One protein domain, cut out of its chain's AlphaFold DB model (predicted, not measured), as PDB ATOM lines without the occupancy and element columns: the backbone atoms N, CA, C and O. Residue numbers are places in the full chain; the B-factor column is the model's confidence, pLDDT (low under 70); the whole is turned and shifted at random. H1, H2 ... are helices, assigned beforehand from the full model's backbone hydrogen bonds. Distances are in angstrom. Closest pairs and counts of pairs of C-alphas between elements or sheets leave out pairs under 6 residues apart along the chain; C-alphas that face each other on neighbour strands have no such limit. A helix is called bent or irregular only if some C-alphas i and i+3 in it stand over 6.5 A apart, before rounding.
ATOM      1  N   SER A 412      14.151 102.019  71.241       88.69
ATOM      2  CA  SER A 412      15.099 101.332  72.134       88.69
ATOM      3  C   SER A 412      15.255  99.848  71.791       88.69
ATOM      4  O   SER A 412      16.369  99.331  71.810       88.69
ATOM      5  N   LEU A 413      14.155  99.218  71.370       91.44
ATOM      6  CA  LEU A 413      14.090  97.823  70.942       91.44
ATOM      7  C   LEU A 413      14.408  97.612  69.451       91.44
ATOM      8  O   LEU A 413      14.270  96.503  68.956       91.44
ATOM      9  N   VAL A 414      14.788  98.642  68.690       86.88
ATOM     10  CA  VAL A 414      15.093  98.501  67.254       86.88
ATOM     11  C   VAL A 414      16.577  98.231  67.063       86.88
ATOM     12  O   VAL A 414      17.407  98.803  67.769       86.88
ATOM     13  N   ASP A 415      16.909  97.340  66.129       82.94
ATOM     14  CA  ASP A 415      18.293  96.996  65.804       82.94
ATOM     15  C   ASP A 415      19.056  98.247  65.342       82.94
ATOM     16  O   ASP A 415      18.558  99.057  64.550       82.94
ATOM     17  N   SER A 416      20.291  98.409  65.817       73.44
ATOM     18  CA  SER A 416      21.069  99.630  65.572       73.44
ATOM     19  C   SER A 416      21.321  99.885  64.092       73.44
ATOM     20  O   SER A 416      21.169 101.011  63.631       73.44
ATOM     21  N   ALA A 417      21.613  98.831  63.326       74.25
ATOM     22  CA  ALA A 417      21.825  98.927  61.884       74.25
ATOM     23  C   ALA A 417      20.606  99.504  61.149       74.25
ATOM     24  O   ALA A 417      20.749 100.159  60.117       74.25
ATOM     25  N   ASP A 418      19.402  99.273  61.668       75.06
ATOM     26  CA  ASP A 418      18.187  99.817  61.086       75.06
ATOM     27  C   ASP A 418      17.954 101.264  61.514       75.06
ATOM     28  O   ASP A 418      17.638 102.089  60.662       75.06
ATOM     29  N   LEU A 419      18.200 101.614  62.781       71.50
ATOM     30  CA  LEU A 419      18.186 103.016  63.217       71.50
ATOM     31  C   LEU A 419      19.201 103.868  62.435       71.50
ATOM     32  O   LEU A 419      18.888 104.981  62.023       71.50
ATOM     33  N   GLU A 420      20.397 103.340  62.170       68.94
ATOM     34  CA  GLU A 420      21.424 104.007  61.362       68.94
ATOM     35  C   GLU A 420      20.947 104.285  59.930       68.94
ATOM     36  O   GLU A 420      21.143 105.391  59.414       68.94
ATOM     37  N   LYS A 421      20.283 103.309  59.294       69.56
ATOM     38  CA  LYS A 421      19.701 103.466  57.950       69.56
ATOM     39  C   LYS A 421      18.587 104.510  57.930       69.56
ATOM     40  O   LYS A 421      18.567 105.341  57.028       69.56
ATOM     41  N   GLU A 422      17.690 104.495  58.917       65.00
ATOM     42  CA  GLU A 422      16.536 105.408  58.974       65.00
ATOM     43  C   GLU A 422      16.926 106.883  59.170       65.00
ATOM     44  O   GLU A 422      16.171 107.788  58.801       65.00
ATOM     45  N   TYR A 423      18.096 107.142  59.761       60.97
ATOM     46  CA  TYR A 423      18.583 108.499  60.024       60.97
ATOM     47  C   TYR A 423      19.725 108.931  59.109       60.97
ATOM     48  O   TYR A 423      20.140 110.083  59.208       60.97
ATOM     49  N   ALA A 424      20.189 108.042  58.220       50.88
ATOM     50  CA  ALA A 424      21.102 108.298  57.105       50.88
ATOM     51  C   ALA A 424      22.080 109.462  57.357       50.88
ATOM     52  O   ALA A 424      22.054 110.481  56.667       50.88
ATOM     53  N   TYR A 425      22.942 109.338  58.373       51.34
ATOM     54  CA  TYR A 425      23.911 110.389  58.684       51.34
ATOM     55  C   TYR A 425      25.313 109.835  58.959       51.34
ATOM     56  O   TYR A 425      25.594 109.269  60.013       51.34
ATOM     57  N   LYS A 426      26.210 110.035  57.981       51.19
ATOM     58  CA  LYS A 426      27.687 109.984  58.076       51.19
ATOM     59  C   LYS A 426      28.301 108.833  58.908       51.19
ATOM     60  O   LYS A 426      29.289 109.055  59.601       51.19
ATOM     61  N   GLY A 427      27.756 107.617  58.842       57.59
ATOM     62  CA  GLY A 427      28.377 106.423  59.441       57.59
ATOM     63  C   GLY A 427      28.474 106.427  60.974       57.59
ATOM     64  O   GLY A 427      29.364 105.780  61.526       57.59
ATOM     65  N   GLN A 428      27.608 107.173  61.668       60.31
ATOM     66  CA  GLN A 428      27.528 107.129  63.132       60.31
ATOM     67  C   GLN A 428      26.935 105.795  63.590       60.31
ATOM     68  O   GLN A 428      25.915 105.387  63.049       60.31
ATOM     69  N   LYS A 429      27.553 105.157  64.592       62.59
ATOM     70  CA  LYS A 429      27.116 103.870  65.151       62.59
ATOM     71  C   LYS A 429      26.758 103.959  66.629       62.59
ATOM     72  O   LYS A 429      27.234 104.868  67.322       62.59
ATOM     73  N   GLY A 430      25.935 103.023  67.093       65.69
ATOM     74  CA  GLY A 430      25.605 102.845  68.507       65.69
ATOM     75  C   GLY A 430      25.020 104.094  69.164       65.69
ATOM     76  O   GLY A 430      24.073 104.704  68.653       65.69
ATOM     77  N   TRP A 431      25.582 104.511  70.301       67.19
ATOM     78  CA  TRP A 431      25.053 105.629  71.089       67.19
ATOM     79  C   TRP A 431      24.967 106.946  70.306       67.19
ATOM     80  O   TRP A 431      24.045 107.721  70.541       67.19
ATOM     81  N   LYS A 432      25.871 107.219  69.349       69.00
ATOM     82  CA  LYS A 432      25.850 108.477  68.570       69.00
ATOM     83  C   LYS A 432      24.614 108.560  67.680       69.00
ATOM     84  O   LYS A 432      23.977 109.612  67.610       69.00
ATOM     85  N   ALA A 433      24.249 107.438  67.057       67.56
ATOM     86  CA  ALA A 433      23.022 107.326  66.279       67.56
ATOM     87  C   ALA A 433      21.792 107.507  67.184       67.56
ATOM     88  O   ALA A 433      20.880 108.259  66.846       67.56
ATOM     89  N   TYR A 434      21.807 106.910  68.378       69.12
ATOM     90  CA  TYR A 434      20.705 107.018  69.333       69.12
ATOM     91  C   TYR A 434      20.555 108.404  69.991       69.12
ATOM     92  O   TYR A 434      19.447 108.917  70.154       69.12
ATOM     93  N   ALA A 435      21.655 109.058  70.355       69.56
ATOM     94  CA  ALA A 435      21.655 110.417  70.888       69.56
ATOM     95  C   ALA A 435      21.132 111.416  69.845       69.56
ATOM     96  O   ALA A 435      20.361 112.322  70.161       69.56
ATOM     97  N   SER A 436      21.492 111.210  68.576       70.12
ATOM     98  CA  SER A 436      20.923 111.966  67.460       70.12
ATOM     99  C   SER A 436      19.430 111.675  67.285       70.12
ATOM    100  O   SER A 436      18.633 112.608  67.176       70.12
ATOM    101  N   TRP A 437      19.039 110.396  67.328       68.94
ATOM    102  CA  TRP A 437      17.648 109.946  67.276       68.94
ATOM    103  C   TRP A 437      16.802 110.656  68.341       68.94
ATOM    104  O   TRP A 437      15.891 111.397  67.987       68.94
ATOM    105  N   THR A 438      17.166 110.522  69.621       67.19
ATOM    106  CA  THR A 438      16.476 111.148  70.765       67.19
ATOM    107  C   THR A 438      16.386 112.671  70.636       67.19
ATOM    108  O   THR A 438      15.319 113.242  70.846       67.19
ATOM    109  N   LYS A 439      17.476 113.344  70.252       69.44
ATOM    110  CA  LYS A 439      17.510 114.804  70.096       69.44
ATOM    111  C   LYS A 439      16.590 115.292  68.980       69.44
ATOM    112  O   LYS A 439      15.794 116.208  69.194       69.44
ATOM    113  N   ASN A 440      16.699 114.683  67.799       63.44
ATOM    114  CA  ASN A 440      15.859 115.027  66.657       63.44
ATOM    115  C   ASN A 440      14.404 114.729  66.978       63.44
ATOM    116  O   ASN A 440      13.559 115.575  66.740       63.44
ATOM    117  N   TYR A 441      14.143 113.584  67.602       60.69
ATOM    118  CA  TYR A 441      12.831 113.157  68.051       60.69
ATOM    119  C   TYR A 441      12.166 114.150  69.019       60.69
ATOM    120  O   TYR A 441      11.008 114.523  68.833       60.69
ATOM    121  N   GLU A 442      12.881 114.620  70.040       58.41
ATOM    122  CA  GLU A 442      12.351 115.594  71.001       58.41
ATOM    123  C   GLU A 442      12.102 116.967  70.359       58.41
ATOM    124  O   GLU A 442      11.115 117.641  70.668       58.41
ATOM    125  N   GLN A 443      12.977 117.388  69.443       56.69
ATOM    126  CA  GLN A 443      12.783 118.606  68.658       56.69
ATOM    127  C   GLN A 443      11.554 118.474  67.749       56.69
ATOM    128  O   GLN A 443      10.705 119.360  67.701       56.69
ATOM    129  N   ASP A 444      11.414 117.316  67.121       52.69
ATOM    130  CA  ASP A 444      10.314 116.906  66.265       52.69
ATOM    131  C   ASP A 444       8.974 116.838  67.014       52.69
ATOM    132  O   ASP A 444       7.947 117.232  66.451       52.69
ATOM    133  N   GLN A 445       8.973 116.402  68.278       50.56
ATOM    134  CA  GLN A 445       7.814 116.445  69.174       50.56
ATOM    135  C   GLN A 445       7.438 117.871  69.605       50.56
ATOM    136  O   GLN A 445       6.256 118.180  69.753       50.56
ATOM    137  N   LYS A 446       8.413 118.769  69.793       48.84
ATOM    138  CA  LYS A 446       8.123 120.187  70.075       48.84
ATOM    139  C   LYS A 446       7.493 120.882  68.870       48.84
ATOM    140  O   LYS A 446       6.570 121.676  69.048       48.84
ATOM    141  N   THR A 447       7.943 120.548  67.662       45.00
ATOM    142  CA  THR A 447       7.385 121.072  66.406       45.00
ATOM    143  C   THR A 447       6.003 120.489  66.096       45.00
ATOM    144  O   THR A 447       5.194 121.161  65.473       45.00
ATOM    145  N   LEU A 448       5.672 119.310  66.635       39.75
ATOM    146  CA  LEU A 448       4.363 118.635  66.545       39.75
ATOM    147  C   LEU A 448       3.183 119.465  67.093       39.75
ATOM    148  O   LEU A 448       2.031 119.141  66.826       39.75
ATOM    149  N   LYS A 449       3.446 120.572  67.806       44.56
ATOM    150  CA  LYS A 449       2.419 121.577  68.137       44.56
ATOM    151  C   LYS A 449       1.958 122.417  66.934       44.56
ATOM    152  O   LYS A 449       1.009 123.182  67.077       44.56
ATOM    153  N   ARG A 450       2.594 122.307  65.763       36.84
ATOM    154  CA  ARG A 450       2.162 122.931  64.506       36.84
ATOM    155  C   ARG A 450       2.470 122.001  63.324       36.84
ATOM    156  O   ARG A 450       3.631 121.758  63.028       36.84
ATOM    157  N   ALA A 451       1.407 121.601  62.627       36.03
ATOM    158  CA  ALA A 451       1.358 120.861  61.361       36.03
ATOM    159  C   ALA A 451       1.309 119.321  61.446       36.03
ATOM    160  O   ALA A 451       2.201 118.652  61.965       36.03
ATOM    161  N   LEU A 452       0.228 118.794  60.855       39.91
ATOM    162  CA  LEU A 452       0.092 117.440  60.321       39.91
ATOM    163  C   LEU A 452       1.370 117.068  59.547       39.91
ATOM    164  O   LEU A 452       1.894 117.874  58.780       39.91
ATOM    165  N   ALA A 453       1.912 115.888  59.840       47.44
ATOM    166  CA  ALA A 453       3.250 115.471  59.440       47.44
ATOM    167  C   ALA A 453       3.436 115.376  57.915       47.44
ATOM    168  O   ALA A 453       2.522 115.017  57.186       47.44
ATOM    169  N   ASN A 454       4.668 115.622  57.463       59.19
ATOM    170  CA  ASN A 454       5.175 115.126  56.184       59.19
ATOM    171  C   ASN A 454       5.089 113.582  56.180       59.19
ATOM    172  O   ASN A 454       5.628 112.951  57.099       59.19
ATOM    173  N   ASP A 455       4.429 112.992  55.180       59.62
ATOM    174  CA  ASP A 455       4.109 111.556  55.083       59.62
ATOM    175  C   ASP A 455       5.337 110.644  55.289       59.62
ATOM    176  O   ASP A 455       5.252 109.600  55.939       59.62
ATOM    177  N   GLU A 456       6.520 111.070  54.831       61.69
ATOM    178  CA  GLU A 456       7.776 110.320  54.981       61.69
ATOM    179  C   GLU A 456       8.202 110.143  56.447       61.69
ATOM    180  O   GLU A 456       8.666 109.076  56.860       61.69
ATOM    181  N   ARG A 457       8.026 111.183  57.270       65.62
ATOM    182  CA  ARG A 457       8.403 111.145  58.689       65.62
ATOM    183  C   ARG A 457       7.474 110.228  59.474       65.62
ATOM    184  O   ARG A 457       7.930 109.513  60.369       65.62
ATOM    185  N   GLN A 458       6.186 110.249  59.145       70.19
ATOM    186  CA  GLN A 458       5.214 109.357  59.759       70.19
ATOM    187  C   GLN A 458       5.513 107.897  59.397       70.19
ATOM    188  O   GLN A 458       5.591 107.060  60.297       70.19
ATOM    189  N   ALA A 459       5.777 107.609  58.119       72.00
ATOM    190  CA  ALA A 459       6.131 106.268  57.658       72.00
ATOM    191  C   ALA A 459       7.383 105.712  58.365       72.00
ATOM    192  O   ALA A 459       7.403 104.550  58.778       72.00
ATOM    193  N   ARG A 460       8.407 106.549  58.578       76.00
ATOM    194  CA  ARG A 460       9.610 106.169  59.338       76.00
ATOM    195  C   ARG A 460       9.297 105.803  60.790       76.00
ATOM    196  O   ARG A 460       9.740 104.762  61.270       76.00
ATOM    197  N   ASN A 461       8.531 106.637  61.495       74.69
ATOM    198  CA  ASN A 461       8.169 106.373  62.891       74.69
ATOM    199  C   ASN A 461       7.337 105.089  63.024       74.69
ATOM    200  O   ASN A 461       7.549 104.311  63.951       74.69
ATOM    201  N   GLU A 462       6.433 104.836  62.076       78.94
ATOM    202  CA  GLU A 462       5.638 103.606  62.032       78.94
ATOM    203  C   GLU A 462       6.506 102.357  61.817       78.94
ATOM    204  O   GLU A 462       6.265 101.331  62.453       78.94
ATOM    205  N   ARG A 463       7.552 102.441  60.989       81.94
ATOM    206  CA  ARG A 463       8.509 101.342  60.791       81.94
ATOM    207  C   ARG A 463       9.315 101.041  62.055       81.94
ATOM    208  O   ARG A 463       9.452  99.875  62.423       81.94
ATOM    209  N   ILE A 464       9.839 102.072  62.723       80.06
ATOM    210  CA  ILE A 464      10.565 101.935  64.002       80.06
ATOM    211  C   ILE A 464       9.655 101.285  65.044       80.06
ATOM    212  O   ILE A 464      10.047 100.316  65.693       80.06
ATOM    213  N   PHE A 465       8.415 101.765  65.139       86.25
ATOM    214  CA  PHE A 465       7.415 101.205  66.033       86.25
ATOM    215  C   PHE A 465       7.165  99.715  65.768       86.25
ATOM    216  O   PHE A 465       7.231  98.922  66.699       86.25
ATOM    217  N   LEU A 466       6.909  99.314  64.517       88.25
ATOM    218  CA  LEU A 466       6.599  97.917  64.179       88.25
ATOM    219  C   LEU A 466       7.739  96.956  64.526       88.25
ATOM    220  O   LEU A 466       7.489  95.843  64.998       88.25
ATOM    221  N   LYS A 467       8.988  97.390  64.330       88.38
ATOM    222  CA  LYS A 467      10.173  96.619  64.728       88.38
ATOM    223  C   LYS A 467      10.262  96.482  66.248       88.38
ATOM    224  O   LYS A 467      10.446  95.373  66.745       88.38
ATOM    225  N   GLY A 468      10.059  97.579  66.981       90.75
ATOM    226  CA  GLY A 468      10.033  97.557  68.443       90.75
ATOM    227  C   GLY A 468       8.885  96.716  69.011       90.75
ATOM    228  O   GLY A 468       9.095  95.945  69.941       90.75
ATOM    229  N   PHE A 469       7.697  96.790  68.407       91.75
ATOM    230  CA  PHE A 469       6.530  95.989  68.779       91.75
ATOM    231  C   PHE A 469       6.808  94.492  68.648       91.75
ATOM    232  O   PHE A 469       6.514  93.737  69.571       91.75
ATOM    233  N   ARG A 470       7.430  94.056  67.543       91.50
ATOM    234  CA  ARG A 470       7.816  92.649  67.369       91.50
ATOM    235  C   ARG A 470       8.703  92.176  68.525       91.50
ATOM    236  O   ARG A 470       8.413  91.148  69.126       91.50
ATOM    237  N   LYS A 471       9.746  92.945  68.855       92.25
ATOM    238  CA  LYS A 471      10.670  92.625  69.950       92.25
ATOM    239  C   LYS A 471       9.972  92.606  71.307       92.25
ATOM    240  O   LYS A 471      10.243  91.708  72.098       92.25
ATOM    241  N   LEU A 472       9.050  93.536  71.561       93.75
ATOM    242  CA  LEU A 472       8.229  93.529  72.773       93.75
ATOM    243  C   LEU A 472       7.424  92.225  72.886       93.75
ATOM    244  O   LEU A 472       7.497  91.557  73.912       93.75
ATOM    245  N   VAL A 473       6.705  91.839  71.827       92.25
ATOM    246  CA  VAL A 473       5.887  90.613  71.810       92.25
ATOM    247  C   VAL A 473       6.750  89.363  71.994       92.25
ATOM    248  O   VAL A 473       6.408  88.505  72.804       92.25
ATOM    249  N   GLU A 474       7.884  89.266  71.295       91.56
ATOM    250  CA  GLU A 474       8.830  88.155  71.455       91.56
ATOM    251  C   GLU A 474       9.311  88.034  72.911       91.56
ATOM    252  O   GLU A 474       9.288  86.940  73.472       91.56
ATOM    253  N   ASN A 475       9.671  89.150  73.555       93.31
ATOM    254  CA  ASN A 475      10.116  89.139  74.951       93.31
ATOM    255  C   ASN A 475       8.986  88.812  75.933       93.31
ATOM    256  O   ASN A 475       9.241  88.101  76.899       93.31
ATOM    257  N   ILE A 476       7.744  89.253  75.701       92.19
ATOM    258  CA  ILE A 476       6.588  88.857  76.530       92.19
ATOM    259  C   ILE A 476       6.373  87.340  76.455       92.19
ATOM    260  O   ILE A 476       6.213  86.691  77.487       92.19
ATOM    261  N   ILE A 477       6.424  86.760  75.250       89.25
ATOM    262  CA  ILE A 477       6.244  85.315  75.045       89.25
ATOM    263  C   ILE A 477       7.349  84.517  75.747       89.25
ATOM    264  O   ILE A 477       7.053  83.540  76.432       89.25
ATOM    265  N   VAL A 478       8.613  84.919  75.577       90.94
ATOM    266  CA  VAL A 478       9.766  84.191  76.133       90.94
ATOM    267  C   VAL A 478       9.839  84.334  77.653       90.94
ATOM    268  O   VAL A 478      10.007  83.336  78.349       90.94
ATOM    269  N   SER A 479       9.673  85.552  78.177       91.62
ATOM    270  CA  SER A 479       9.750  85.820  79.621       91.62
ATOM    271  C   SER A 479       8.529  85.347  80.403       91.62
ATOM    272  O   SER A 479       8.612  85.219  81.622       91.62
ATOM    273  N   LYS A 480       7.390  85.132  79.725       90.75
ATOM    274  CA  LYS A 480       6.086  84.890  80.361       90.75
ATOM    275  C   LYS A 480       5.736  85.969  81.394       90.75
ATOM    276  O   LYS A 480       5.100  85.685  82.407       90.75
ATOM    277  N   ALA A 481       6.192  87.199  81.160       89.50
ATOM    278  CA  ALA A 481       6.059  88.280  82.121       89.50
ATOM    279  C   ALA A 481       4.588  88.565  82.447       89.50
ATOM    280  O   ALA A 481       3.775  88.802  81.554       89.50
ATOM    281  N   GLY A 482       4.266  88.558  83.739       87.69
ATOM    282  CA  GLY A 482       3.035  89.107  84.300       87.69
ATOM    283  C   GLY A 482       3.224  90.448  84.991       87.69
ATOM    284  O   GLY A 482       2.238  91.063  85.351       87.69
ATOM    285  N   THR A 483       4.459  90.925  85.143       91.62
ATOM    286  CA  THR A 483       4.780  92.227  85.746       91.62
ATOM    287  C   THR A 483       5.781  92.992  84.886       91.62
ATOM    288  O   THR A 483       6.550  92.404  84.114       91.62
ATOM    289  N   LEU A 484       5.842  94.314  85.072       93.88
ATOM    290  CA  LEU A 484       6.830  95.157  84.396       93.88
ATOM    291  C   LEU A 484       8.274  94.729  84.718       93.88
ATOM    292  O   LEU A 484       9.125  94.718  83.824       93.88
ATOM    293  N   LYS A 485       8.550  94.335  85.971       93.88
ATOM    294  CA  LYS A 485       9.875  93.865  86.396       93.88
ATOM    295  C   LYS A 485      10.308  92.621  85.644       93.88
ATOM    296  O   LYS A 485      11.431  92.599  85.145       93.88
ATOM    297  N   GLN A 486       9.447  91.606  85.560       93.69
ATOM    298  CA  GLN A 486       9.767  90.355  84.866       93.69
ATOM    299  C   GLN A 486      10.133  90.617  83.403       93.69
ATOM    300  O   GLN A 486      11.147  90.111  82.924       93.69
ATOM    301  N   LEU A 487       9.365  91.474  82.721       95.50
ATOM    302  CA  LEU A 487       9.622  91.822  81.326       95.50
ATOM    303  C   LEU A 487      10.953  92.571  81.156       95.50
ATOM    304  O   LEU A 487      11.782  92.178  80.336       95.50
ATOM    305  N   ILE A 488      11.171  93.654  81.911       96.75
ATOM    306  CA  ILE A 488      12.370  94.491  81.752       96.75
ATOM    307  C   ILE A 488      13.632  93.754  82.196       96.75
ATOM    308  O   ILE A 488      14.638  93.824  81.494       96.75
ATOM    309  N   SER A 489      13.581  93.019  83.309       95.56
ATOM    310  CA  SER A 489      14.733  92.246  83.793       95.56
ATOM    311  C   SER A 489      15.138  91.189  82.770       95.56
ATOM    312  O   SER A 489      16.319  91.064  82.461       95.56
ATOM    313  N   HIS A 490      14.166  90.491  82.166       95.88
ATOM    314  CA  HIS A 490      14.456  89.571  81.072       95.88
ATOM    315  C   HIS A 490      15.102  90.298  79.890       95.88
ATOM    316  O   HIS A 490      16.170  89.884  79.455       95.88
ATOM    317  N   MET A 491      14.520  91.404  79.414       96.50
ATOM    318  CA  MET A 491      15.059  92.167  78.278       96.50
ATOM    319  C   MET A 491      16.483  92.701  78.519       96.50
ATOM    320  O   MET A 491      17.279  92.767  77.581       96.50
ATOM    321  N   LEU A 492      16.813  93.073  79.757       96.00
ATOM    322  CA  LEU A 492      18.138  93.554  80.164       96.00
ATOM    323  C   LEU A 492      19.134  92.432  80.489       96.00
ATOM    324  O   LEU A 492      20.326  92.702  80.608       96.00
ATOM    325  N   SER A 493      18.678  91.188  80.616       93.25
ATOM    326  CA  SER A 493      19.550  90.050  80.899       93.25
ATOM    327  C   SER A 493      20.377  89.630  79.679       93.25
ATOM    328  O   SER A 493      20.048  89.935  78.531       93.25
ATOM    329  N   SER A 494      21.427  88.845  79.922       86.12
ATOM    330  CA  SER A 494      22.206  88.189  78.865       86.12
ATOM    331  C   SER A 494      21.425  87.116  78.097       86.12
ATOM    332  O   SER A 494      21.864  86.702  77.028       86.12
ATOM    333  N   GLU A 495      20.298  86.646  78.639       85.88
ATOM    334  CA  GLU A 495      19.423  85.642  78.015       85.88
ATOM    335  C   GLU A 495      18.404  86.265  77.049       85.88
ATOM    336  O   GLU A 495      17.659  85.548  76.379       85.88
ATOM    337  N   SER A 496      18.356  87.597  76.973       90.06
ATOM    338  CA  SER A 496      17.426  88.303  76.105       90.06
ATOM    339  C   SER A 496      17.802  88.182  74.629       90.06
ATOM    340  O   SER A 496      18.956  87.974  74.252       90.06
ATOM    341  N   ASN A 497      16.810  88.375  73.760       88.00
ATOM    342  CA  ASN A 497      17.026  88.459  72.313       88.00
ATOM    343  C   ASN A 497      17.452  89.869  71.843       88.00
ATOM    344  O   ASN A 497      17.363  90.169  70.640       88.00
ATOM    345  N   LEU A 498      17.838  90.741  72.781       92.06
ATOM    346  CA  LEU A 498      18.299  92.097  72.520       92.06
ATOM    347  C   LEU A 498      19.825  92.131  72.468       92.06
ATOM    348  O   LEU A 498      20.515  91.560  73.317       92.06
ATOM    349  N   ASP A 499      20.357  92.846  71.484       89.69
ATOM    350  CA  ASP A 499      21.778  93.144  71.423       89.69
ATOM    351  C   ASP A 499      22.198  94.107  72.551       89.69
ATOM    352  O   ASP A 499      21.384  94.747  73.225       89.69
ATOM    353  N   ARG A 500      23.511  94.214  72.764       88.69
ATOM    354  CA  ARG A 500      24.099  95.083  73.790       88.69
ATOM    355  C   ARG A 500      23.635  96.535  73.675       88.69
ATOM    356  O   ARG A 500      23.327  97.172  74.678       88.69
ATOM    357  N   GLU A 501      23.575  97.076  72.466       87.06
ATOM    358  CA  GLU A 501      23.203  98.474  72.272       87.06
ATOM    359  C   GLU A 501      21.705  98.693  72.538       87.06
ATOM    360  O   GLU A 501      21.329  99.732  73.084       87.06
ATOM    361  N   GLN A 502      20.850  97.718  72.221       91.31
ATOM    362  CA  GLN A 502      19.431  97.700  72.580       91.31
ATOM    363  C   GLN A 502      19.240  97.661  74.096       91.31
ATOM    364  O   GLN A 502      18.451  98.451  74.615       91.31
ATOM    365  N   ARG A 503      19.991  96.824  74.824       94.25
ATOM    366  CA  ARG A 503      19.926  96.781  76.296       94.25
ATOM    367  C   ARG A 503      20.342  98.106  76.927       94.25
ATOM    368  O   ARG A 503      19.630  98.620  77.785       94.25
ATOM    369  N   VAL A 504      21.414  98.726  76.434       92.88
ATOM    370  CA  VAL A 504      21.852 100.064  76.873       92.88
ATOM    371  C   VAL A 504      20.782 101.130  76.604       92.88
ATOM    372  O   VAL A 504      20.479 101.942  77.480       92.88
ATOM    373  N   ARG A 505      20.157 101.124  75.420       91.69
ATOM    374  CA  ARG A 505      19.049 102.043  75.097       91.69
ATOM    375  C   ARG A 505      17.815 101.799  75.962       91.69
ATOM    376  O   ARG A 505      17.173 102.763  76.379       91.69
ATOM    377  N   LEU A 506      17.478 100.538  76.217       94.81
ATOM    378  CA  LEU A 506      16.373 100.154  77.087       94.81
ATOM    379  C   LEU A 506      16.623 100.662  78.508       94.81
ATOM    380  O   LEU A 506      15.785 101.378  79.047       94.81
ATOM    381  N   ALA A 507      17.801 100.392  79.071       95.44
ATOM    382  CA  ALA A 507      18.202 100.877  80.387       95.44
ATOM    383  C   ALA A 507      18.142 102.406  80.489       95.44
ATOM    384  O   ALA A 507      17.613 102.946  81.460       95.44
ATOM    385  N   TYR A 508      18.596 103.120  79.454       94.06
ATOM    386  CA  TYR A 508      18.467 104.574  79.384       94.06
ATOM    387  C   TYR A 508      17.003 105.033  79.468       94.06
ATOM    388  O   TYR A 508      16.696 105.977  80.194       94.06
ATOM    389  N   GLN A 509      16.087 104.376  78.748       93.25
ATOM    390  CA  GLN A 509      14.662 104.723  78.792       93.25
ATOM    391  C   GLN A 509      14.029 104.401  80.141       93.25
ATOM    392  O   GLN A 509      13.281 105.226  80.662       93.25
ATOM    393  N   VAL A 510      14.382 103.267  80.740       95.25
ATOM    394  CA  VAL A 510      13.941 102.897  82.087       95.25
ATOM    395  C   VAL A 510      14.353 103.955  83.103       95.25
ATOM    396  O   VAL A 510      13.509 104.467  83.842       95.25
ATOM    397  N   MET A 511      15.627 104.348  83.099       94.19
ATOM    398  CA  MET A 511      16.153 105.389  83.983       94.19
ATOM    399  C   MET A 511      15.517 106.756  83.692       94.19
ATOM    400  O   MET A 511      15.180 107.491  84.617       94.19
ATOM    401  N   LYS A 512      15.269 107.094  82.420       91.81
ATOM    402  CA  LYS A 512      14.609 108.348  82.025       91.81
ATOM    403  C   LYS A 512      13.158 108.425  82.499       91.81
ATOM    404  O   LYS A 512      12.748 109.464  83.013       91.81
ATOM    405  N   VAL A 513      12.381 107.358  82.319       92.00
ATOM    406  CA  VAL A 513      10.958 107.316  82.694       92.00
ATOM    407  C   VAL A 513      10.803 107.285  84.213       92.00
ATOM    408  O   VAL A 513      10.014 108.051  84.761       92.00
ATOM    409  N   SER A 514      11.610 106.479  84.906       92.25
ATOM    410  CA  SER A 514      11.609 106.408  86.374       92.25
ATOM    411  C   SER A 514      12.303 107.580  87.068       92.25
ATOM    412  O   SER A 514      12.298 107.655  88.292       92.25
ATOM    413  N   MET A 515      12.942 108.486  86.320       90.62
ATOM    414  CA  MET A 515      13.829 109.514  86.881       90.62
ATOM    415  C   MET A 515      14.946 108.912  87.763       90.62
ATOM    416  O   MET A 515      15.389 109.527  88.729       90.62
ATOM    417  N   GLY A 516      15.374 107.689  87.436       91.06
ATOM    418  CA  GLY A 516      16.382 106.911  88.153       91.06
ATOM    419  C   GLY A 516      15.909 106.272  89.462       91.06
ATOM    420  O   GLY A 516      16.710 105.612  90.121       91.06
ATOM    421  N   SER A 517      14.636 106.421  89.855       89.50
ATOM    422  CA  SER A 517      14.146 105.957  91.164       89.50
ATOM    423  C   SER A 517      14.156 104.434  91.337       89.50
ATOM    424  O   SER A 517      14.240 103.951  92.466       89.50
ATOM    425  N   LEU A 518      14.109 103.677  90.234       91.75
ATOM    426  CA  LEU A 518      14.129 102.210  90.240       91.75
ATOM    427  C   LEU A 518      15.528 101.612  90.440       91.75
ATOM    428  O   LEU A 518      15.645 100.397  90.589       91.75
ATOM    429  N   SER A 519      16.574 102.439  90.448       89.81
ATOM    430  CA  SER A 519      17.955 101.974  90.471       89.81
ATOM    431  C   SER A 519      18.629 102.154  91.831       89.81
ATOM    432  O   SER A 519      18.379 103.114  92.570       89.81
ATOM    433  N   ASP A 520      19.510 101.216  92.161       85.69
ATOM    434  CA  ASP A 520      20.470 101.248  93.272       85.69
ATOM    435  C   ASP A 520      21.886 101.667  92.834       85.69
ATOM    436  O   ASP A 520      22.829 101.569  93.617       85.69
ATOM    437  N   LEU A 521      22.035 102.153  91.597       86.12
ATOM    438  CA  LEU A 521      23.291 102.684  91.077       86.12
ATOM    439  C   LEU A 521      23.789 103.906  91.862       86.12
ATOM    440  O   LEU A 521      23.057 104.520  92.642       86.12
ATOM    441  N   ASP A 522      25.046 104.276  91.596       82.94
ATOM    442  CA  ASP A 522      25.691 105.452  92.178       82.94
ATOM    443  C   ASP A 522      24.785 106.691  92.096       82.94
ATOM    444  O   ASP A 522      24.206 107.002  91.046       82.94
ATOM    445  N   SER A 523      24.691 107.407  93.219       83.19
ATOM    446  CA  SER A 523      23.919 108.641  93.356       83.19
ATOM    447  C   SER A 523      24.230 109.675  92.271       83.19
ATOM    448  O   SER A 523      23.326 110.395  91.847       83.19
ATOM    449  N   GLU A 524      25.468 109.719  91.773       87.44
ATOM    450  CA  GLU A 524      25.872 110.593  90.680       87.44
ATOM    451  C   GLU A 524      25.149 110.223  89.378       87.44
ATOM    452  O   GLU A 524      24.515 111.085  88.765       87.44
ATOM    453  N   ILE A 525      25.146 108.942  88.997       86.62
ATOM    454  CA  ILE A 525      24.477 108.462  87.778       86.62
ATOM    455  C   ILE A 525      22.972 108.723  87.866       86.62
ATOM    456  O   ILE A 525      22.372 109.233  86.920       86.62
ATOM    457  N   VAL A 526      22.357 108.421  89.013       88.56
ATOM    458  CA  VAL A 526      20.929 108.685  89.260       88.56
ATOM    459  C   VAL A 526      20.624 110.184  89.156       88.56
ATOM    460  O   VAL A 526      19.621 110.577  88.555       88.56
ATOM    461  N   SER A 527      21.513 111.049  89.660       89.06
ATOM    462  CA  SER A 527      21.335 112.506  89.624       89.06
ATOM    463  C   SER A 527      21.281 113.085  88.205       89.06
ATOM    464  O   SER A 527      20.622 114.110  87.984       89.06
ATOM    465  N   TYR A 528      21.879 112.416  87.213       91.81
ATOM    466  CA  TYR A 528      21.777 112.823  85.810       91.81
ATOM    467  C   TYR A 528      20.332 112.745  85.291       91.81
ATOM    468  O   TYR A 528      19.923 113.560  84.465       91.81
ATOM    469  N   PHE A 529      19.508 111.847  85.836       90.62
ATOM    470  CA  PHE A 529      18.102 111.679  85.449       90.62
ATOM    471  C   PHE A 529      17.128 112.585  86.220       90.62
ATOM    472  O   PHE A 529      15.940 112.628  85.897       90.62
ATOM    473  N   SER A 530      17.616 113.377  87.182       83.56
ATOM    474  CA  SER A 530      16.791 114.280  88.007       83.56
ATOM    475  C   SER A 530      16.063 115.368  87.205       83.56
ATOM    476  O   SER A 530      15.020 115.882  87.620       83.56
ATOM    477  N   SER A 531      16.596 115.755  86.041       80.44
ATOM    478  CA  SER A 531      15.957 116.734  85.165       80.44
ATOM    479  C   SER A 531      16.363 116.570  83.696       80.44
ATOM    480  O   SER A 531      17.475 116.132  83.411       80.44
ATOM    481  N   PRO A 532      15.526 117.022  82.739       80.38
ATOM    482  CA  PRO A 532      15.887 117.009  81.319       80.38
ATOM    483  C   PRO A 532      17.141 117.824  80.980       80.38
ATOM    484  O   PRO A 532      17.810 117.530  79.997       80.38
ATOM    485  N   ALA A 533      17.443 118.869  81.761       82.06
ATOM    486  CA  ALA A 533      18.655 119.660  81.570       82.06
ATOM    487  C   ALA A 533      19.890 118.854  81.986       82.06
ATOM    488  O   ALA A 533      20.781 118.672  81.166       82.06
ATOM    489  N   SER A 534      19.874 118.286  83.197       87.06
ATOM    490  CA  SER A 534      20.961 117.435  83.700       87.06
ATOM    491  C   SER A 534      21.244 116.261  82.759       87.06
ATOM    492  O   SER A 534      22.389 116.044  82.371       87.06
ATOM    493  N   LEU A 535      20.189 115.583  82.298       84.62
ATOM    494  CA  LEU A 535      20.301 114.432  81.404       84.62
ATOM    495  C   LEU A 535      20.936 114.793  80.057       84.62
ATOM    496  O   LEU A 535      21.743 114.039  79.526       84.62
ATOM    497  N   ARG A 536      20.572 115.953  79.498       82.94
ATOM    498  CA  ARG A 536      21.152 116.455  78.248       82.94
ATOM    499  C   ARG A 536      22.624 116.822  78.429       82.94
ATOM    500  O   ARG A 536      23.424 116.548  77.541       82.94
ATOM    501  N   ASP A 537      22.960 117.449  79.549       86.44
ATOM    502  CA  ASP A 537      24.304 117.965  79.798       86.44
ATOM    503  C   ASP A 537      25.298 116.825  80.133       86.44
ATOM    504  O   ASP A 537      26.485 116.954  79.841       86.44
ATOM    505  N   HIS A 538      24.807 115.680  80.633       90.44
ATOM    506  CA  HIS A 538      25.602 114.486  80.981       90.44
ATOM    507  C   HIS A 538      25.304 113.266  80.094       90.44
ATOM    508  O   HIS A 538      25.552 112.121  80.479       90.44
ATOM    509  N   GLN A 539      24.735 113.477  78.903       83.75
ATOM    510  CA  GLN A 539      24.243 112.382  78.063       83.75
ATOM    511  C   GLN A 539      25.345 111.366  77.731       83.75
ATOM    512  O   GLN A 539      25.102 110.163  77.778       83.75
ATOM    513  N   GLN A 540      26.558 111.830  77.423       85.00
ATOM    514  CA  GLN A 540      27.682 110.951  77.100       85.00
ATOM    515  C   GLN A 540      28.073 110.071  78.298       85.00
ATOM    516  O   GLN A 540      28.170 108.855  78.151       85.00
ATOM    517  N   GLN A 541      28.219 110.664  79.485       90.06
ATOM    518  CA  GLN A 541      28.581 109.960  80.717       90.06
ATOM    519  C   GLN A 541      27.521 108.931  81.111       90.06
ATOM    520  O   GLN A 541      27.853 107.846  81.586       90.06
ATOM    521  N   VAL A 542      26.240 109.245  80.901       89.69
ATOM    522  CA  VAL A 542      25.145 108.292  81.110       89.69
ATOM    523  C   VAL A 542      25.340 107.052  80.238       89.69
ATOM    524  O   VAL A 542      25.303 105.939  80.757       89.69
ATOM    525  N   PHE A 543      25.583 107.219  78.934       87.88
ATOM    526  CA  PHE A 543      25.777 106.079  78.031       87.88
ATOM    527  C   PHE A 543      27.033 105.278  78.356       87.88
ATOM    528  O   PHE A 543      26.954 104.057  78.410       87.88
ATOM    529  N   GLU A 544      28.160 105.939  78.624       90.12
ATOM    530  CA  GLU A 544      29.408 105.265  79.004       90.12
ATOM    531  C   GLU A 544      29.227 104.415  80.273       90.12
ATOM    532  O   GLU A 544      29.689 103.275  80.337       90.12
ATOM    533  N   ASN A 545      28.485 104.924  81.262       92.75
ATOM    534  CA  ASN A 545      28.171 104.169  82.471       92.75
ATOM    535  C   ASN A 545      27.233 102.986  82.208       92.75
ATOM    536  O   ASN A 545      27.488 101.895  82.712       92.75
ATOM    537  N   LEU A 546      26.180 103.163  81.408       93.25
ATOM    538  CA  LEU A 546      25.271 102.067  81.055       93.25
ATOM    539  C   LEU A 546      25.973 100.986  80.217       93.25
ATOM    540  O   LEU A 546      25.773  99.797  80.447       93.25
ATOM    541  N   GLU A 547      26.847 101.379  79.290       92.81
ATOM    542  CA  GLU A 547      27.685 100.460  78.513       92.81
ATOM    543  C   GLU A 547      28.650  99.665  79.393       92.81
ATOM    544  O   GLU A 547      28.898  98.486  79.117       92.81
ATOM    545  N   ARG A 548      29.206 100.308  80.428       93.56
ATOM    546  CA  ARG A 548      30.041  99.653  81.436       93.56
ATOM    547  C   ARG A 548      29.229  98.649  82.251       93.56
ATOM    548  O   ARG A 548      29.689  97.528  82.426       93.56
ATOM    549  N   LEU A 549      28.026  99.014  82.693       93.62
ATOM    550  CA  LEU A 549      27.140  98.097  83.416       93.62
ATOM    551  C   LEU A 549      26.759  96.880  82.571       93.62
ATOM    552  O   LEU A 549      26.774  95.769  83.090       93.62
ATOM    553  N   ASP A 550      26.485  97.059  81.275       93.25
ATOM    554  CA  ASP A 550      26.221  95.928  80.374       93.25
ATOM    555  C   ASP A 550      27.442  95.009  80.246       93.25
ATOM    556  O   ASP A 550      27.312  93.798  80.383       93.25
ATOM    557  N   ASN A 551      28.647  95.574  80.082       92.69
ATOM    558  CA  ASN A 551      29.891  94.790  80.040       92.69
ATOM    559  C   ASN A 551      30.149  94.008  81.335       92.69
ATOM    560  O   ASN A 551      30.753  92.938  81.305       92.69
ATOM    561  N   GLU A 552      29.726  94.559  82.469       93.00
ATOM    562  CA  GLU A 552      29.820  93.920  83.779       93.00
ATOM    563  C   GLU A 552      28.667  92.934  84.055       93.00
ATOM    564  O   GLU A 552      28.669  92.314  85.115       93.00
ATOM    565  N   ASN A 553      27.707  92.771  83.130       91.12
ATOM    566  CA  ASN A 553      26.452  92.029  83.319       91.12
ATOM    567  C   ASN A 553      25.643  92.503  84.542       91.12
ATOM    568  O   ASN A 553      25.101  91.694  85.287       91.12
ATOM    569  N   LYS A 554      25.595  93.820  84.762       93.00
ATOM    570  CA  LYS A 554      24.862  94.480  85.857       93.00
ATOM    571  C   LYS A 554      23.857  95.516  85.357       93.00
ATOM    572  O   LYS A 554      23.427  96.379  86.112       93.00
ATOM    573  N   ILE A 555      23.544  95.521  84.064       94.25
ATOM    574  CA  ILE A 555      22.654  96.534  83.484       94.25
ATOM    575  C   ILE A 555      21.213  96.420  84.000       94.25
ATOM    576  O   ILE A 555      20.491  97.411  84.019       94.25
ATOM    577  N   ASP A 556      20.809  95.247  84.479       92.94
ATOM    578  CA  ASP A 556      19.541  94.999  85.164       92.94
ATOM    579  C   ASP A 556      19.423  95.730  86.518       92.94
ATOM    580  O   ASP A 556      18.309  95.960  86.991       92.94
ATOM    581  N   SER A 557      20.526  96.224  87.096       92.81
ATOM    582  CA  SER A 557      20.498  97.040  88.321       92.81
ATOM    583  C   SER A 557      19.774  98.390  88.149       92.81
ATOM    584  O   SER A 557      19.492  99.109  89.107       92.81
ATOM    585  N   VAL A 558      19.418  98.760  86.917       94.31
ATOM    586  CA  VAL A 558      18.569  99.928  86.626       94.31
ATOM    587  C   VAL A 558      17.105  99.709  87.042       94.31
ATOM    588  O   VAL A 558      16.352 100.676  87.132       94.31
ATOM    589  N   VAL A 559      16.705  98.456  87.307       94.25
ATOM    590  CA  VAL A 559      15.381  98.075  87.837       94.25
ATOM    591  C   VAL A 559      15.443  97.320  89.167       94.25
ATOM    592  O   VAL A 559      14.438  96.751  89.591       94.25
ATOM    593  N   SER A 560      16.588  97.310  89.849       91.44
ATOM    594  CA  SER A 560      16.821  96.523  91.071       91.44
ATOM    595  C   SER A 560      15.819  96.797  92.198       91.44
ATOM    596  O   SER A 560      15.479  95.883  92.950       91.44
TER     597      SER A 560
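AT A GLANCE: This is residues 412 to 560 of the 667 residues of an uncharacterized protein of Bdellovibrionales bacterium CG11_big_fil_rev_8_21_14_0_20_38_13 (UniProt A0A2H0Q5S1). A cluster of helices has H5 at its core, with H4, H8 and H9 packed round it; the long helix H3 reaches away from H4 as an arm, and H1 and H2 form a second, looser pair, with H1 near H3 and both H1 and H2 near the first residues of H5. The short helices H6 and H7 lie farthest out, and residues 445 to 452 stick out at the turn from H2 into H3. The printed part has 149 residues, with nine named helices, H1 to H9 in chain order, and no named strand; its class is all helix. The whole is compact, with a radius of gyration of the C-alphas of 15.6 A and spans of 41 by 36 by 30 A.

IN THESE COORDINATES: H1 is residues 416 to 423, beginning at C-alpha 416 at (21.069, 99.630, 65.572). H2 is residues 431 to 447, 23.9 A long, and H3 is residues 455 to 479, 36.0 A long, ending at C-alpha 479 at (9.750, 85.820, 79.621). H4 is residues 484 to 492, and H5 is residues 500 to 514, 21.0 A long. H6 is residues 523 to 528, H7 is residues 532 to 537, and H8 is residues 539 to 551, 18.6 A long. H9 is residues 555 to 559, ending at C-alpha 559 at (15.381, 98.075, 87.837); it is neither bent nor irregular, but only just: C-alphas 555 and 558 are 6.2 A apart.

HOW THE PARTS SIT: H1 touches residues 433 to 437 of H2 alone, at a steep tilt of 40 degrees, the same way; their closest C-alphas, of Glu 420 and Ala 433, are 6.1 A apart. H1 and H3 are close but not clearly touching, with the C-alphas of Glu 422 and Arg 460 closest at 7.0 A. H2 and H3 are apart. H3 touches H4 with residues 475 to 479 alone, about perpendicular at 80 degrees, closest at the C-alphas of Ser 479 and His 490, 6.2 A. H4 and H5 form a helical hairpin, at a shallow tilt of 31 degrees, opposite ways, with the C-alphas of Leu 492 and Arg 503 closest at 5.3 A. H5 touches H8 at a steep tilt of 58 degrees, closest at the C-alphas of Val 504 and Leu 546, 5.8 A. H9 touches H5, where the C-alphas of Ala 507 and Val 558 are closest at 6.3 A, and H4, where those of Leu 492 and Asp 556 are closest at 5.4 A. H6 and H8 only just touch, with 3 pairs of C-alphas within 8 A, the closest those of Ile 525 and Val 542, 6.7 A. H6 and H7 only just touch, with 3 such pairs, and only at the corner by their link; the C-alphas of Tyr 528 and Leu 535 are closest at 4.9 A. In H1 to H8 every O i to N i+4 pair is within hydrogen-bond range; in H9 it is 0 of 1, beside 2 of 2 O i to N i+3 pairs.

THE WHOLE: The two C-alphas farthest apart, those of Ala 451 and Glu 552, are 45.1 A apart. The printed part has no cut, and no link is long. The mean pLDDT of the printed part is 81.1; residues 420 to 435 and 437 to 457 are under 70.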